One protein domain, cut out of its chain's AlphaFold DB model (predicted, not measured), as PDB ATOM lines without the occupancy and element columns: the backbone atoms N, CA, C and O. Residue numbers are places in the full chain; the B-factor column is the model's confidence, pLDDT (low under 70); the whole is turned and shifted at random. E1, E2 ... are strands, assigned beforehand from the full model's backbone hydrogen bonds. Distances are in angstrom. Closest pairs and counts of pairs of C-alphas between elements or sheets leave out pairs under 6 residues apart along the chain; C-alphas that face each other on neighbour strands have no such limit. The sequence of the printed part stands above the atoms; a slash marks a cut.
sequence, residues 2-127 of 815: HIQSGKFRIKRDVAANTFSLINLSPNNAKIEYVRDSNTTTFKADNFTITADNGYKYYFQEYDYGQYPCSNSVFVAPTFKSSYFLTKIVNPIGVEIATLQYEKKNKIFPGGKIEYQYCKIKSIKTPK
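Overview. This is residues 2 to 127 of the 815 residues of an uncharacterized protein of Candidatus Chryseobacterium massiliae (UniProt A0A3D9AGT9). What shape do these atoms make? A twisted slab of six antiparallel strands, E3 to E8, winds back and forth through the domain, and a small separate hairpin, E1 and E2, lies beyond its edge strand E3. E5 to E8 are long and E3 and E4 short; towards one end of the long strands, E8 comes in beside E5. What are the counts and the size? The printed part has 126 residues with eight named strands, E1 to E8 in order along the chain, and no named helix: the class is all strand, in a sheet of order E3 - E4 - E5 - E6 - E7 - E8 and a pair E1 - E2. The whole is loose, with a radius of gyration of the C-alphas of 17.3 A and spans of 51 by 41 by 24 A.

Along the chain. Where do the short strands run? E1 is residues 8 to 13, beginning at C-alpha 8 (113.321, 143.704, 139.911), and E2 is residues 18 to 23. E3 is residues 30 to 35 and E4 residues 44 to 50. Where are the long ones? E5, residues 56 to 66, spans 30.3 A, and E6, residues 78 to 89, spans 30.7 A and bends by 53 degrees at residue 81. E7, residues 95 to 107, spans 34.4 A, and E8, residues 113 to 125, spans 32.3 A and ends at C-alpha 125 (140.370, 133.670, 143.836).

Arrangement. How does the first hairpin stand to the rest? E1 and E2 are antiparallel at 156 degrees, with N 11 and O 20 2.8 A apart. E2 has one pair of C-alphas within 8 A of E3, those of Leu 21 and Ile 31 at 7.9 A, while E1 and E3 are apart. How does the large sheet run? E3 to E8 form a meander, each strand the antiparallel neighbour of the one before; within hydrogen-bond range are, for instance, N 32 and O 48 at 2.8 A, N 49 and O 57 at 2.9 A, and N 58 and O 87 at 2.9 A. How is it folded? It is a folded sheet, bent back on itself into two leaves, E3 E4 E5 and E7 E8, that face each other with E6 as the hinge; the closest C-alphas of E5 and E8 are those of Gly 65 and Tyr 115, 4.4 A. The pairing is staggered: E7 pairs with E6 over residues 95 to 98, with N 88 and O 97 2.9 A apart, and with E8 over residues 98 to 107, with N 104 and O 117 2.9 A apart.

Size, cuts and confidence. How far does it reach? The two C-alphas farthest apart are those of Val 73 and Lys 127, at 53.8 A. Are there cuts or long links? The printed part has no cut, and the link from E5 to E6, 11 residues, is long. Where is confidence low? Residues 2 to 4, 68 to 75 and 109 are under 70, and the mean pLDDT of the printed part is 87.1.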
ATOM      1  N   HIS A   2     127.126 131.835 131.105       29.41
ATOM      2  CA  HIS A   2     125.874 132.552 130.833       29.41
ATOM      3  C   HIS A   2     125.741 133.650 131.889       29.41
ATOM      4  O   HIS A   2     125.577 133.344 133.067       29.41
ATOM      5  N   ILE A   3     125.867 134.911 131.483       36.72
ATOM      6  CA  ILE A   3     125.599 136.048 132.366       36.72
ATOM      7  C   ILE A   3     124.082 136.075 132.580       36.72
ATOM      8  O   ILE A   3     123.330 136.428 131.672       36.72
ATOM      9  N   GLN A   4     123.621 135.646 133.757       64.19
ATOM     10  CA  GLN A   4     122.235 135.861 134.164       64.19
ATOM     11  C   GLN A   4     122.076 137.349 134.487       64.19
ATOM     12  O   GLN A   4     122.725 137.866 135.392       64.19
ATOM     13  N   SER A   5     121.237 138.042 133.724       77.44
ATOM     14  CA  SER A   5     120.819 139.413 134.012       77.44
ATOM     15  C   SER A   5     119.343 139.420 134.393       77.44
ATOM     16  O   SER A   5     118.601 138.472 134.118       77.44
ATOM     17  N   GLY A   6     118.909 140.471 135.077       85.69
ATOM     18  CA  GLY A   6     117.513 140.618 135.440       85.69
ATOM     19  C   GLY A   6     117.188 142.009 135.952       85.69
ATOM     20  O   GLY A   6     118.074 142.818 136.218       85.69
ATOM     21  N   LYS A   7     115.894 142.263 136.083       87.31
ATOM     22  CA  LYS A   7     115.307 143.456 136.683       87.31
ATOM     23  C   LYS A   7     114.367 143.029 137.799       87.31
ATOM     24  O   LYS A   7     113.653 142.037 137.666       87.31
ATOM     25  N   PHE A   8     114.322 143.815 138.860       89.81
ATOM     26  CA  PHE A   8     113.321 143.704 139.911       89.81
ATOM     27  C   PHE A   8     112.858 145.105 140.306       89.81
ATOM     28  O   PHE A   8     113.536 146.091 140.021       89.81
ATOM     29  N   ARG A   9     111.702 145.190 140.959       87.69
ATOM     30  CA  ARG A   9     111.152 146.432 141.506       87.69
ATOM     31  C   ARG A   9     110.838 146.234 142.981       87.69
ATOM     32  O   ARG A   9     110.340 145.181 143.373       87.69
ATOM     33  N   ILE A  10     111.099 147.256 143.788       88.69
ATOM     34  CA  ILE A  10     110.617 147.323 145.167       88.69
ATOM     35  C   ILE A  10     109.324 148.138 145.177       88.69
ATOM     36  O   ILE A  10     109.302 149.276 144.715       88.69
ATOM     37  N   LYS A  11     108.241 147.560 145.694       85.50
ATOM     38  CA  LYS A  11     106.936 148.210 145.836       85.50
ATOM     39  C   LYS A  11     106.678 148.515 147.306       85.50
ATOM     40  O   LYS A  11     106.762 147.621 148.142       85.50
ATOM     41  N   ARG A  12     106.339 149.769 147.618       86.81
ATOM     42  CA  ARG A  12     105.890 150.175 148.955       86.81
ATOM     43  C   ARG A  12     104.391 149.926 149.097       86.81
ATOM     44  O   ARG A  12     103.616 150.360 148.248       86.81
ATOM     45  N   ASP A  13     103.997 149.276 150.181       85.25
ATOM     46  CA  ASP A  13     102.629 149.295 150.681       85.25
ATOM     47  C   ASP A  13     102.533 150.404 151.732       85.25
ATOM     48  O   ASP A  13     103.161 150.332 152.787       85.25
ATOM     49  N   VAL A  14     101.800 151.471 151.417       86.56
ATOM     50  CA  VAL A  14     101.691 152.645 152.294       86.56
ATOM     51  C   VAL A  14     100.782 152.366 153.494       86.56
ATOM     52  O   VAL A  14     101.022 152.920 154.562       86.56
ATOM     53  N   ALA A  15      99.786 151.488 153.347       87.25
ATOM     54  CA  ALA A  15      98.837 151.167 154.411       87.25
ATOM     55  C   ALA A  15      99.469 150.246 155.461       87.25
ATOM     56  O   ALA A  15      99.356 150.500 156.657       87.25
ATOM     57  N   ALA A  16     100.187 149.214 155.014       85.50
ATOM     58  CA  ALA A  16     100.925 148.315 155.902       85.50
ATOM     59  C   ALA A  16     102.306 148.869 156.307       85.50
ATOM     60  O   ALA A  16     102.961 148.318 157.188       85.50
ATOM     61  N   ASN A  17     102.766 149.936 155.644       84.62
ATOM     62  CA  ASN A  17     104.114 150.495 155.753       84.62
ATOM     63  C   ASN A  17     105.217 149.434 155.549       84.62
ATOM     64  O   ASN A  17     106.246 149.424 156.228       84.62
ATOM     65  N   THR A  18     104.983 148.521 154.603       87.06
ATOM     66  CA  THR A  18     105.895 147.432 154.230       87.06
ATOM     67  C   THR A  18     106.418 147.614 152.808       87.06
ATOM     68  O   THR A  18     105.978 148.485 152.056       87.06
ATOM     69  N   PHE A  19     107.408 146.804 152.432       88.62
ATOM     70  CA  PHE A  19     107.980 146.804 151.090       88.62
ATOM     71  C   PHE A  19     108.050 145.377 150.569       88.62
ATOM     72  O   PHE A  19     108.480 144.470 151.280       88.62
ATOM     73  N   SER A  20     107.650 145.182 149.317       87.94
ATOM     74  CA  SER A  20     107.721 143.901 148.622       87.94
ATOM     75  C   SER A  20     108.661 143.989 147.427       87.94
ATOM     76  O   SER A  20     108.787 145.035 146.789       87.94
ATOM     77  N   LEU A  21     109.345 142.886 147.135       90.88
ATOM     78  CA  LEU A  21     110.189 142.752 145.955       90.88
ATOM     79  C   LEU A  21     109.420 141.988 144.880       90.88
ATOM     80  O   LEU A  21     108.921 140.894 145.126       90.88
ATOM     81  N   ILE A  22     109.362 142.560 143.684       87.69
ATOM     82  CA  ILE A  22     108.761 141.949 142.502       87.69
ATOM     83  C   ILE A  22     109.890 141.675 141.517       87.69
ATOM     84  O   ILE A  22     110.494 142.607 140.982       87.69
ATOM     85  N   ASN A  23     110.196 140.400 141.279       88.81
ATOM     86  CA  ASN A  23     111.125 140.025 140.220       88.81
ATOM     87  C   ASN A  23     110.418 140.204 138.869       88.81
ATOM     88  O   ASN A  23     109.339 139.657 138.659       88.81
ATOM     89  N   LEU A  24     111.004 141.010 137.983       87.12
ATOM     90  CA  LEU A  24     110.470 141.290 136.648       87.12
ATOM     91  C   LEU A  24     111.128 140.402 135.584       87.12
ATOM     92  O   LEU A  24     110.731 140.422 134.417       87.12
ATOM     93  N   SER A  25     112.137 139.610 135.962       88.12
ATOM     94  CA  SER A  25     112.847 138.683 135.080       88.12
ATOM     95  C   SER A  25     112.631 137.220 135.479       88.12
ATOM     96  O   SER A  25     112.790 136.876 136.648       88.12
ATOM     97  N   PRO A  26     112.345 136.319 134.520       86.50
ATOM     98  CA  PRO A  26     112.141 134.897 134.796       86.50
ATOM     99  C   PRO A  26     113.481 134.157 134.962       86.50
ATOM    100  O   PRO A  26     113.797 133.227 134.228       86.50
ATOM    101  N   ASN A  27     114.313 134.609 135.904       85.38
ATOM    102  CA  ASN A  27     115.645 134.053 136.167       85.38
ATOM    103  C   ASN A  27     115.687 133.102 137.373       85.38
ATOM    104  O   ASN A  27     116.721 132.486 137.609       85.38
ATOM    105  N   ASN A  28     114.583 132.994 138.124       89.31
ATOM    106  CA  ASN A  28     114.485 132.216 139.361       89.31
ATOM    107  C   ASN A  28     115.614 132.531 140.360       89.31
ATOM    108  O   ASN A  28     116.102 131.636 141.039       89.31
ATOM    109  N   ALA A  29     116.076 133.783 140.414       91.62
ATOM    110  CA  ALA A  29     117.028 134.232 141.419       91.62
ATOM    111  C   ALA A  29     116.288 134.664 142.692       91.62
ATOM    112  O   ALA A  29     115.292 135.394 142.626       91.62
ATOM    113  N   LYS A  30     116.810 134.273 143.858       93.62
ATOM    114  CA  LYS A  30     116.355 134.795 145.148       93.62
ATOM    115  C   LYS A  30     117.070 136.110 145.400       93.62
ATOM    116  O   LYS A  30     118.296 136.122 145.480       93.62
ATOM    117  N   ILE A  31     116.322 137.198 145.528       94.62
ATOM    118  CA  ILE A  31     116.881 138.521 145.806       94.62
ATOM    119  C   ILE A  31     116.484 138.905 147.226       94.62
ATOM    120  O   ILE A  31     115.303 139.024 147.545       94.62
ATOM    121  N   GLU A  32     117.488 139.076 148.071       95.00
ATOM    122  CA  GLU A  32     117.361 139.445 149.473       95.00
ATOM    123  C   GLU A  32     118.075 140.777 149.699       95.00
ATOM    124  O   GLU A  32     119.031 141.112 148.996       95.00
ATOM    125  N   TYR A  33     117.614 141.544 150.680       94.69
ATOM    126  CA  TYR A  33     118.212 142.823 151.037       94.69
ATOM    127  C   TYR A  33     118.194 143.023 152.549       94.69
ATOM    128  O   TYR A  33     117.275 142.577 153.237       94.69
ATOM    129  N   VAL A  34     119.196 143.737 153.054       93.62
ATOM    130  CA  VAL A  34     119.157 144.378 154.375       93.62
ATOM    131  C   VAL A  34     118.893 145.857 154.145       93.62
ATOM    132  O   VAL A  34     119.348 146.413 153.148       93.62
ATOM    133  N   ARG A  35     118.140 146.495 155.036       88.75
ATOM    134  CA  ARG A  35     117.770 147.908 154.934       88.75
ATOM    135  C   ARG A  35     117.961 148.626 156.259       88.75
ATOM    136  O   ARG A  35     118.015 147.979 157.306       88.75
ATOM    137  N   ASP A  36     117.950 149.948 156.186       84.81
ATOM    138  CA  ASP A  36     117.908 150.799 157.365       84.81
ATOM    139  C   ASP A  36     116.587 150.654 158.149       84.81
ATOM    140  O   ASP A  36     115.592 150.080 157.688       84.81
ATOM    141  N   SER A  37     116.567 151.204 159.365       84.00
ATOM    142  CA  SER A  37     115.396 151.187 160.248       84.00
ATOM    143  C   SER A  37     114.284 152.156 159.823       84.00
ATOM    144  O   SER A  37     113.256 152.233 160.496       84.00
ATOM    145  N   ASN A  38     114.465 152.929 158.745       80.94
ATOM    146  CA  ASN A  38     113.461 153.879 158.281       80.94
ATOM    147  C   ASN A  38     112.293 153.112 157.666       80.94
ATOM    148  O   ASN A  38     112.471 152.400 156.690       80.94
ATOM    149  N   THR A  39     111.080 153.273 158.184       76.00
ATOM    150  CA  THR A  39     109.907 152.549 157.673       76.00
ATOM    151  C   THR A  39     109.204 153.276 156.521       76.00
ATOM    152  O   THR A  39     108.452 152.662 155.775       76.00
ATOM    153  N   THR A  40     109.483 154.564 156.312       77.69
ATOM    154  CA  THR A  40     108.821 155.408 155.301       77.69
ATOM    155  C   THR A  40     109.537 155.467 153.954       77.69
ATOM    156  O   THR A  40     108.898 155.663 152.922       77.69
ATOM    157  N   THR A  41     110.850 155.257 153.926       82.12
ATOM    158  CA  THR A  41     111.658 155.303 152.699       82.12
ATOM    159  C   THR A  41     112.466 154.027 152.584       82.12
ATOM    160  O   THR A  41     113.089 153.608 153.553       82.12
ATOM    161  N   PHE A  42     112.472 153.405 151.406       86.12
ATOM    162  CA  PHE A  42     113.325 152.248 151.168       86.12
ATOM    163  C   PHE A  42     114.778 152.684 150.990       86.12
ATOM    164  O   PHE A  42     115.094 153.383 150.028       86.12
ATOM    165  N   LYS A  43     115.664 152.235 151.881       87.81
ATOM    166  CA  LYS A  43     117.113 152.361 151.715       87.81
ATOM    167  C   LYS A  43     117.772 151.029 152.038       87.81
ATOM    168  O   LYS A  43     117.845 150.634 153.198       87.81
ATOM    169  N   ALA A  44     118.223 150.327 151.005       91.81
ATOM    170  CA  ALA A  44     118.990 149.109 151.202       91.81
ATOM    171  C   ALA A  44     120.408 149.436 151.705       91.81
ATOM    172  O   ALA A  44     121.023 150.438 151.338       91.81
ATOM    173  N   ASP A  45     120.937 148.575 152.561       92.75
ATOM    174  CA  ASP A  45     122.334 148.579 152.978       92.75
ATOM    175  C   ASP A  45     123.169 147.607 152.170       92.75
ATOM    176  O   ASP A  45     124.307 147.915 151.826       92.75
ATOM    177  N   ASN A  46     122.584 146.469 151.821       95.44
ATOM    178  CA  ASN A  46     123.206 145.469 150.979       95.44
ATOM    179  C   ASN A  46     122.140 144.624 150.282       95.44
ATOM    180  O   ASN A  46     120.979 144.580 150.702       95.44
ATOM    181  N   PHE A  47     122.576 143.926 149.241       96.62
ATOM    182  CA  PHE A  47     121.804 142.871 148.601       96.62
ATOM    183  C   PHE A  47     122.553 141.546 148.692       96.62
ATOM    184  O   PHE A  47     123.782 141.494 148.634       96.62
ATOM    185  N   THR A  48     121.798 140.459 148.792       97.31
ATOM    186  CA  THR A  48     122.291 139.104 148.555       97.31
ATOM    187  C   THR A  48     121.440 138.485 147.462       97.31
ATOM    188  O   THR A  48     120.218 138.431 147.576       97.31
ATOM    189  N   ILE A  49     122.082 138.027 146.394       96.38
ATOM    190  CA  ILE A  49     121.409 137.311 145.313       96.38
ATOM    191  C   ILE A  49     121.839 135.853 145.391       96.38
ATOM    192  O   ILE A  49     123.029 135.557 145.315       96.38
ATOM    193  N   THR A  50     120.883 134.938 145.544       96.12
ATOM    194  CA  THR A  50     121.137 133.497 145.450       96.12
ATOM    195  C   THR A  50     120.659 133.007 144.090       96.12
ATOM    196  O   THR A  50     119.474 133.110 143.769       96.12
ATOM    197  N   ALA A  51     121.583 132.502 143.275       94.00
ATOM    198  CA  ALA A  51     121.253 131.874 142.002       94.00
ATOM    199  C   ALA A  51     120.609 130.501 142.229       94.00
ATOM    200  O   ALA A  51     120.814 129.864 143.260       94.00
ATOM    201  N   ASP A  52     119.868 130.012 141.239       92.56
ATOM    202  CA  ASP A  52     119.156 128.728 141.282       92.56
ATOM    203  C   ASP A  52     120.066 127.485 141.384       92.56
ATOM    204  O   ASP A  52     119.584 126.369 141.562       92.56
ATOM    205  N   ASN A  53     121.384 127.646 141.305       92.94
ATOM    206  CA  ASN A  53     122.373 126.611 141.609       92.94
ATOM    207  C   ASN A  53     122.898 126.679 143.060       92.94
ATOM    208  O   ASN A  53     123.843 125.966 143.389       92.94
ATOM    209  N   GLY A  54     122.320 127.541 143.903       95.25
ATOM    210  CA  GLY A  54     122.672 127.753 145.310       95.25
ATOM    211  C   GLY A  54     123.862 128.690 145.561       95.25
ATOM    212  O   GLY A  54     124.194 128.945 146.718       95.25
ATOM    213  N   TYR A  55     124.519 129.214 144.518       96.25
ATOM    214  CA  TYR A  55     125.607 130.183 144.698       96.25
ATOM    215  C   TYR A  55     125.059 131.523 145.188       96.25
ATOM    216  O   TYR A  55     124.076 132.036 144.652       96.25
ATOM    217  N   LYS A  56     125.740 132.111 146.172       97.50
ATOM    218  CA  LYS A  56     125.390 133.399 146.770       97.50
ATOM    219  C   LYS A  56     126.352 134.487 146.319       97.50
ATOM    220  O   LYS A  56     127.569 134.323 146.395       97.50
ATOM    221  N   TYR A  57     125.780 135.608 145.911       97.56
ATOM    222  CA  TYR A  57     126.456 136.806 145.437       97.56
ATOM    223  C   TYR A  57     126.117 137.947 146.394       97.56
ATOM    224  O   TYR A  57     124.949 138.316 146.532       97.56
ATOM    225  N   TYR A  58     127.122 138.480 147.081       98.12
ATOM    226  CA  TYR A  58     126.948 139.526 148.088       98.12
ATOM    227  C   TYR A  58     127.293 140.884 147.496       98.12
ATOM    228  O   TYR A  58     128.362 141.041 146.916       98.12
ATOM    229  N   PHE A  59     126.413 141.865 147.675       97.69
ATOM    230  CA  PHE A  59     126.586 143.227 147.186       97.69
ATOM    231  C   PHE A  59     126.579 144.190 148.369       97.69
ATOM    232  O   PHE A  59     125.516 144.565 148.866       97.69
ATOM    233  N   GLN A  60     127.770 144.518 148.867       95.81
ATOM    234  CA  GLN A  60     127.949 145.245 150.132       95.81
ATOM    235  C   GLN A  60     128.655 146.594 149.966       95.81
ATOM    236  O   GLN A  60     128.647 147.394 150.895       95.81
ATOM    237  N   GLU A  61     129.230 146.853 148.791       96.06
ATOM    238  CA  GLU A  61     129.783 148.158 148.432       96.06
ATOM    239  C   GLU A  61     128.836 148.906 147.502       96.06
ATOM    240  O   GLU A  61     128.060 148.274 146.789       96.06
ATOM    241  N   TYR A  62     128.866 150.238 147.517       94.94
ATOM    242  CA  TYR A  62     127.909 151.063 146.777       94.94
ATOM    243  C   TYR A  62     128.453 152.451 146.432       94.94
ATOM    244  O   TYR A  62     129.246 153.034 147.183       94.94
ATOM    245  N   ASP A  63     127.972 153.006 145.321       93.56
ATOM    246  CA  ASP A  63     128.072 154.446 145.086       93.56
ATOM    247  C   ASP A  63     127.036 155.173 145.944       93.56
ATOM    248  O   ASP A  63     125.956 154.653 146.243       93.56
ATOM    249  N   TYR A  64     127.369 156.396 146.337       91.75
ATOM    250  CA  TYR A  64     126.512 157.249 147.151       91.75
ATOM    251  C   TYR A  64     126.462 158.644 146.543       91.75
ATOM    252  O   TYR A  64     127.489 159.169 146.114       91.75
ATOM    253  N   GLY A  65     125.283 159.255 146.544       87.81
ATOM    254  CA  GLY A  65     125.080 160.613 146.062       87.81
ATOM    255  C   GLY A  65     124.019 161.358 146.857       87.81
ATOM    256  O   GLY A  65     123.254 160.781 147.638       87.81
ATOM    257  N   GLN A  66     123.975 162.665 146.636       83.56
ATOM    258  CA  GLN A  66     122.991 163.574 147.202       83.56
ATOM    259  C   GLN A  66     122.320 164.359 146.073       83.56
ATOM    260  O   GLN A  66     122.977 164.751 145.110       83.56
ATOM    261  N   TYR A  67     121.007 164.572 146.168       76.12
ATOM    262  CA  TYR A  67     120.299 165.405 145.194       76.12
ATOM    263  C   TYR A  67     120.708 166.880 145.343       76.12
ATOM    264  O   TYR A  67     120.906 167.343 146.467       76.12
ATOM    265  N   PRO A  68     120.792 167.654 144.252       66.06
ATOM    266  CA  PRO A  68     120.989 169.096 144.355       66.06
ATOM    267  C   PRO A  68     119.771 169.738 145.043       66.06
ATOM    268  O   PRO A  68     118.630 169.462 144.679       66.06
ATOM    269  N   CYS A  69     119.988 170.594 146.045       62.72
ATOM    270  CA  CYS A  69     118.933 171.409 146.660       62.72
ATOM    271  C   CYS A  69     119.307 172.886 146.546       62.72
ATOM    272  O   CYS A  69     120.377 173.293 146.988       62.72
ATOM    273  N   SER A  70     118.417 173.684 145.953       56.03
ATOM    274  CA  SER A  70     118.631 175.110 145.676       56.03
ATOM    275  C   SER A  70     118.455 176.021 146.896       56.03
ATOM    276  O   SER A  70     118.876 177.171 146.848       56.03
ATOM    277  N   ASN A  71     117.887 175.520 148.001       55.78
ATOM    278  CA  ASN A  71     117.650 176.295 149.220       55.78
ATOM    279  C   ASN A  71     118.363 175.682 150.434       55.78
ATOM    280  O   ASN A  71     118.160 174.517 150.772       55.78
ATOM    281  N   SER A  72     119.131 176.513 151.141       54.75
ATOM    282  CA  SER A  72     119.980 176.192 152.303       54.75
ATOM    283  C   SER A  72     119.241 175.714 153.565       54.75
ATOM    284  O   SER A  72     119.874 175.454 154.584       54.75
ATOM    285  N   VAL A  73     117.911 175.584 153.515       55.72
ATOM    286  CA  VAL A  73     117.063 175.245 154.672       55.72
ATOM    287  C   VAL A  73     116.806 173.733 154.792       55.72
ATOM    288  O   VAL A  73     116.484 173.254 155.876       55.72
ATOM    289  N   PHE A  74     116.992 172.950 153.720       59.72
ATOM    290  CA  PHE A  74     116.692 171.513 153.717       59.72
ATOM    291  C   PHE A  74     117.951 170.645 153.615       59.72
ATOM    292  O   PHE A  74     118.849 170.904 152.816       59.72
ATOM    293  N   VAL A  75     118.003 169.567 154.407       65.19
ATOM    294  CA  VAL A  75     119.009 168.510 154.236       65.19
ATOM    295  C   VAL A  75     118.699 167.791 152.930       65.19
ATOM    296  O   VAL A  75     117.677 167.112 152.830       65.19
ATOM    297  N   ALA A  76     119.568 167.944 151.931       72.50
ATOM    298  CA  ALA A  76     119.327 167.347 150.630       72.50
ATOM    299  C   ALA A  76     119.233 165.807 150.725       72.50
ATOM    300  O   ALA A  76     120.059 165.194 151.418       72.50
ATOM    301  N   PRO A  77     118.242 165.164 150.076       78.38
ATOM    302  CA  PRO A  77     118.063 163.721 150.168       78.38
ATOM    303  C   PRO A  77     119.264 162.973 149.588       78.38
ATOM    304  O   PRO A  77     119.875 163.404 148.611       78.38
ATOM    305  N   THR A  78     119.586 161.831 150.186       84.69
ATOM    306  CA  THR A  78     120.739 161.005 149.817       84.69
ATOM    307  C   THR A  78     120.278 159.653 149.296       84.69
ATOM    308  O   THR A  78     119.246 159.130 149.733       84.69
ATOM    309  N   PHE A  79     121.040 159.078 148.371       86.12
ATOM    310  CA  PHE A  79     120.715 157.816 147.718       86.12
ATOM    311  C   PHE A  79     121.966 156.982 147.445       86.12
ATOM    312  O   PHE A  79     123.080 157.498 147.355       86.12
ATOM    313  N   LYS A  80     121.762 155.669 147.305       91.31
ATOM    314  CA  LYS A  80     122.768 154.721 146.820       91.31
ATOM    315  C   LYS A  80     122.357 154.297 145.416       91.31
ATOM    316  O   LYS A  80     121.301 153.682 145.262       91.31
ATOM    317  N   SER A  81     123.126 154.689 144.406       87.75
ATOM    318  CA  SER A  81     122.765 154.505 142.990       87.75
ATOM    319  C   SER A  81     123.144 153.135 142.437       87.75
ATOM    320  O   SER A  81     122.550 152.679 141.464       87.75
ATOM    321  N   SER A  82     124.123 152.474 143.045       93.00
ATOM    322  CA  SER A  82     124.668 151.200 142.584       93.00
ATOM    323  C   SER A  82     125.112 150.358 143.777       93.00
ATOM    324  O   SER A  82     125.489 150.897 144.814       93.00
ATOM    325  N   TYR A  83     125.063 149.032 143.634       95.50
ATOM    326  CA  TYR A  83     125.616 148.090 144.606       95.50
ATOM    327  C   TYR A  83     126.535 147.125 143.869       95.50
ATOM    328  O   TYR A  83     126.171 146.573 142.830       95.50
ATOM    329  N   PHE A  84     127.727 146.920 144.408       96.75
ATOM    330  CA  PHE A  84     128.801 146.185 143.766       96.75
ATOM    331  C   PHE A  84     129.027 144.837 144.437       96.75
ATOM    332  O   PHE A  84     129.016 144.730 145.664       96.75
ATOM    333  N   LEU A  85     129.241 143.812 143.613       97.38
ATOM    334  CA  LEU A  85     129.536 142.453 144.053       97.38
ATOM    335  C   LEU A  85     130.847 142.437 144.844       97.38
ATOM    336  O   LEU A  85     131.885 142.757 144.290       97.38
ATOM    337  N   THR A  86     130.824 142.016 146.103       97.81
ATOM    338  CA  THR A  86     132.006 141.943 146.980       97.81
ATOM    339  C   THR A  86     132.488 140.522 147.201       97.81
ATOM    340  O   THR A  86     133.665 140.296 147.487       97.81
ATOM    341  N   LYS A  87     131.586 139.544 147.085       97.62
ATOM    342  CA  LYS A  87     131.886 138.155 147.421       97.62
ATOM    343  C   LYS A  87     130.983 137.161 146.697       97.62
ATOM    344  O   LYS A  87     129.780 137.389 146.573       97.62
ATOM    345  N   ILE A  88     131.562 136.027 146.296       97.88
ATOM    346  CA  ILE A  88     130.853 134.857 145.766       97.88
ATOM    347  C   ILE A  88     131.109 133.656 146.678       97.88
ATOM    348  O   ILE A  88     132.262 133.323 146.958       97.88
ATOM    349  N   VAL A  89     130.040 132.989 147.108       97.38
ATOM    350  CA  VAL A  89     130.086 131.797 147.969       97.38
ATOM    351  C   VAL A  89     129.322 130.660 147.299       97.38
ATOM    352  O   VAL A  89     128.233 130.875 146.765       97.38
ATOM    353  N   ASN A  90     129.889 129.456 147.302       95.31
ATOM    354  CA  ASN A  90     129.218 128.272 146.765       95.31
ATOM    355  C   ASN A  90     128.129 127.747 147.739       95.31
ATOM    356  O   ASN A  90     128.025 128.229 148.870       95.31
ATOM    357  N   PRO A  91     127.319 126.745 147.351       95.12
ATOM    358  CA  PRO A  91     126.219 126.264 148.192       95.12
ATOM    359  C   PRO A  91     126.650 125.711 149.559       95.12
ATOM    360  O   PRO A  91     125.879 125.788 150.510       95.12
ATOM    361  N   ILE A  92     127.880 125.195 149.680       95.44
ATOM    362  CA  ILE A  92     128.424 124.648 150.934       95.44
ATOM    363  C   ILE A  92     129.106 125.704 151.822       95.44
ATOM    364  O   ILE A  92     129.671 125.359 152.854       95.44
ATOM    365  N   GLY A  93     129.060 126.989 151.452       95.19
ATOM    366  CA  GLY A  93     129.597 128.080 152.271       95.19
ATOM    367  C   GLY A  93     131.060 128.448 152.002       95.19
ATOM    368  O   GLY A  93     131.609 129.287 152.712       95.19
ATOM    369  N   VAL A  94     131.694 127.878 150.974       95.31
ATOM    370  CA  VAL A  94     133.090 128.176 150.614       95.31
ATOM    371  C   VAL A  94     133.159 129.430 149.750       95.31
ATOM    372  O   VAL A  94     132.455 129.549 148.743       95.31
ATOM    373  N   GLU A  95     134.033 130.362 150.127       95.12
ATOM    374  CA  GLU A  95     134.311 131.571 149.350       95.12
ATOM    375  C   GLU A  95     135.095 131.222 148.076       95.12
ATOM    376  O   GLU A  95     136.173 130.631 148.128       95.12
ATOM    377  N   ILE A  96     134.536 131.585 146.920       95.06
ATOM    378  CA  ILE A  96     135.096 131.280 145.594       95.06
ATOM    379  C   ILE A  96     135.833 132.487 145.018       95.06
ATOM    380  O   ILE A  96     136.861 132.340 144.356       95.06
ATOM    381  N   ALA A  97     135.303 133.683 145.271       96.62
ATOM    382  CA  ALA A  97     135.904 134.931 144.837       96.62
ATOM    383  C   ALA A  97     135.584 136.063 145.815       96.62
ATOM    384  O   ALA A  97     134.473 136.141 146.347       96.62
ATOM    385  N   THR A  98     136.544 136.966 145.990       98.00
ATOM    386  CA  THR A  98     136.371 138.230 146.715       98.00
ATOM    387  C   THR A  98     136.757 139.393 145.816       98.00
ATOM    388  O   THR A  98     137.695 139.300 145.023       98.00
ATOM    389  N   LEU A  99     136.004 140.483 145.905       98.12
ATOM    390  CA  LEU A  99     136.199 141.682 145.107       98.12
ATOM    391  C   LEU A  99     136.427 142.854 146.054       98.12
ATOM    392  O   LEU A  99     135.649 143.081 146.981       98.12
ATOM    393  N   GLN A 100     137.510 143.584 145.824       97.50
ATOM    394  CA  GLN A 100     137.865 144.766 146.601       97.50
ATOM    395  C   GLN A 100     137.628 146.013 145.764       97.50
ATOM    396  O   GLN A 100     137.869 146.004 144.555       97.50
ATOM    397  N   TYR A 101     137.201 147.086 146.425       96.31
ATOM    398  CA  TYR A 101     136.900 148.368 145.803       96.31
ATOM    399  C   TYR A 101     137.712 149.478 146.461       96.31
ATOM    400  O   TYR A 101     137.926 149.480 147.674       96.31
ATOM    401  N   GLU A 102     138.157 150.428 145.653       93.31
ATOM    402  CA  GLU A 102     138.666 151.712 146.107       93.31
ATOM    403  C   GLU A 102     137.509 152.711 146.189       93.31
ATOM    404  O   GLU A 102     136.695 152.804 145.266       93.31
ATOM    405  N   LYS A 103     137.438 153.446 147.303       92.06
ATOM    406  CA  LYS A 103     136.424 154.472 147.547       92.06
ATOM    407  C   LYS A 103     137.037 155.850 147.437       92.06
ATOM    408  O   LYS A 103     138.056 156.121 148.069       92.06
ATOM    409  N   LYS A 104     136.368 156.741 146.714       89.62
ATOM    410  CA  LYS A 104     136.729 158.157 146.670       89.62
ATOM    411  C   LYS A 104     135.534 159.023 147.008       89.62
ATOM    412  O   LYS A 104     134.514 158.961 146.327       89.62
ATOM    413  N   ASN A 105     135.704 159.853 148.032       90.19
ATOM    414  CA  ASN A 105     134.653 160.712 148.560       90.19
ATOM    415  C   ASN A 105     134.935 162.166 148.196       90.19
ATOM    416  O   ASN A 105     136.060 162.637 148.361       90.19
ATOM    417  N   LYS A 106     133.898 162.891 147.779       86.25
ATOM    418  CA  LYS A 106     133.868 164.350 147.900       86.25
ATOM    419  C   LYS A 106     133.145 164.692 149.194       86.25
ATOM    420  O   LYS A 106     132.095 164.122 149.490       86.25
ATOM    421  N   ILE A 107     133.737 165.577 149.985       84.94
ATOM    422  CA  ILE A 107     133.255 165.928 151.319       84.94
ATOM    423  C   ILE A 107     133.012 167.437 151.352       84.94
ATOM    424  O   ILE A 107     133.881 168.209 150.951       84.94
ATOM    425  N   PHE A 108     131.844 167.857 151.837       79.50
ATOM    426  CA  PHE A 108     131.543 169.266 152.069       79.50
ATOM    427  C   PHE A 108     132.434 169.864 153.168       79.50
ATOM    428  O   PHE A 108     132.841 169.148 154.094       79.50
ATOM    429  N   PRO A 109     132.651 171.193 153.161       67.94
ATOM    430  CA  PRO A 109     133.161 171.911 154.326       67.94
ATOM    431  C   PRO A 109     132.236 171.640 155.530       67.94
ATOM    432  O   PRO A 109     131.099 172.101 155.564       67.94
ATOM    433  N   GLY A 110     132.680 170.803 156.474       73.25
ATOM    434  CA  GLY A 110     131.853 170.285 157.577       73.25
ATOM    435  C   GLY A 110     131.792 168.755 157.699       73.25
ATOM    436  O   GLY A 110     131.134 168.250 158.604       73.25
ATOM    437  N   GLY A 111     132.468 168.003 156.822       78.38
ATOM    438  CA  GLY A 111     132.711 166.562 157.008       78.38
ATOM    439  C   GLY A 111     131.633 165.622 156.454       78.38
ATOM    440  O   GLY A 111     131.769 164.406 156.564       78.38
ATOM    441  N   LYS A 112     130.573 166.150 155.832       79.50
ATOM    442  CA  LYS A 112     129.517 165.342 155.195       79.50
ATOM    443  C   LYS A 112     129.930 164.908 153.790       79.50
ATOM    444  O   LYS A 112     130.407 165.735 153.019       79.50
ATOM    445  N   ILE A 113     129.705 163.641 153.443       82.50
ATOM    446  CA  ILE A 113     129.943 163.124 152.086       82.50
ATOM    447  C   ILE A 113     128.884 163.701 151.137       82.50
ATOM    448  O   ILE A 113     127.688 163.548 151.382       82.50
ATOM    449  N   GLU A 114     129.340 164.337 150.064       83.88
ATOM    450  CA  GLU A 114     128.521 164.812 148.944       83.88
ATOM    451  C   GLU A 114     128.253 163.669 147.958       83.88
ATOM    452  O   GLU A 114     127.107 163.366 147.633       83.88
ATOM    453  N   TYR A 115     129.317 162.973 147.551       87.19
ATOM    454  CA  TYR A 115     129.239 161.733 146.787       87.19
ATOM    455  C   TYR A 115     130.417 160.804 147.100       87.19
ATOM    456  O   TYR A 115     131.490 161.255 147.515       87.19
ATOM    457  N   GLN A 116     130.220 159.508 146.860       91.00
ATOM    458  CA  GLN A 116     131.239 158.459 146.918       91.00
ATOM    459  C   GLN A 116     131.206 157.658 145.622       91.00
ATOM    460  O   GLN A 116     130.151 157.147 145.243       91.00
ATOM    461  N   TYR A 117     132.375 157.487 145.013       89.81
ATOM    462  CA  TYR A 117     132.590 156.521 143.944       89.81
ATOM    463  C   TYR A 117     133.253 155.265 144.495       89.81
ATOM    464  O   TYR A 117     134.226 155.368 145.244       89.81
ATOM    465  N   CYS A 118     132.777 154.097 144.069       92.62
ATOM    466  CA  CYS A 118     133.448 152.817 144.252       92.62
ATOM    467  C   CYS A 118     133.982 152.309 142.909       92.62
ATOM    468  O   CYS A 118     133.226 152.066 141.969       92.62
ATOM    469  N   LYS A 119     135.296 152.091 142.816       93.56
ATOM    470  CA  LYS A 119     135.935 151.481 141.642       93.56
ATOM    471  C   LYS A 119     136.556 150.154 142.015       93.56
ATOM    472  O   LYS A 119     137.176 150.027 143.065       93.56
ATOM    473  N   ILE A 120     136.349 149.145 141.175       96.31
ATOM    474  CA  ILE A 120     136.920 147.823 141.418       96.31
ATOM    475  C   ILE A 120     138.446 147.930 141.435       96.31
ATOM    476  O   ILE A 120     139.038 148.538 140.554       96.31
ATOM    477  N   LYS A 121     139.075 147.349 142.448       97.00
ATOM    478  CA  LYS A 121     140.528 147.352 142.633       97.00
ATOM    479  C   LYS A 121     141.122 145.988 142.316       97.00
ATOM    480  O   LYS A 121     142.139 145.890 141.635       97.00
ATOM    481  N   SER A 122     140.480 144.924 142.795       97.81
ATOM    482  CA  SER A 122     140.955 143.560 142.566       97.81
ATOM    483  C   SER A 122     139.844 142.525 142.651       97.81
ATOM    484  O   SER A 122     138.941 142.663 143.475       97.81
ATOM    485  N   ILE A 123     139.982 141.442 141.890       98.06
ATOM    486  CA  ILE A 123     139.228 140.196 142.044       98.06
ATOM    487  C   ILE A 123     140.223 139.114 142.452       98.06
ATOM    488  O   ILE A 123     141.164 138.838 141.712       98.06
ATOM    489  N   LYS A 124     140.012 138.493 143.610       96.56
ATOM    490  CA  LYS A 124     140.872 137.435 144.150       96.56
ATOM    491  C   LYS A 124     140.132 136.112 144.185       96.56
ATOM    492  O   LYS A 124     138.985 136.046 144.626       96.56
ATOM    493  N   THR A 125     140.818 135.064 143.761       93.75
ATOM    494  CA  THR A 125     140.370 133.670 143.836       93.75
ATOM    495  C   THR A 125     141.510 132.813 144.392       93.75
ATOM    496  O   THR A 125     142.653 133.270 144.416       93.75
ATOM    497  N   PRO A 126     141.263 131.545 144.762       87.75
ATOM    498  CA  PRO A 126     142.341 130.622 145.119       87.75
ATOM    499  C   PRO A 126     143.407 130.419 144.025       87.75
ATOM    500  O   PRO A 126     144.506 129.967 144.329       87.75
ATOM    501  N   LYS A 127     143.097 130.747 142.761       88.12
ATOM    502  CA  LYS A 127     143.992 130.573 141.605       88.12
ATOM    503  C   LYS A 127     144.803 131.816 141.239       88.12
ATOM    504  O   LYS A 127     145.625 131.744 140.335       88.12
TER     505      LYS A 127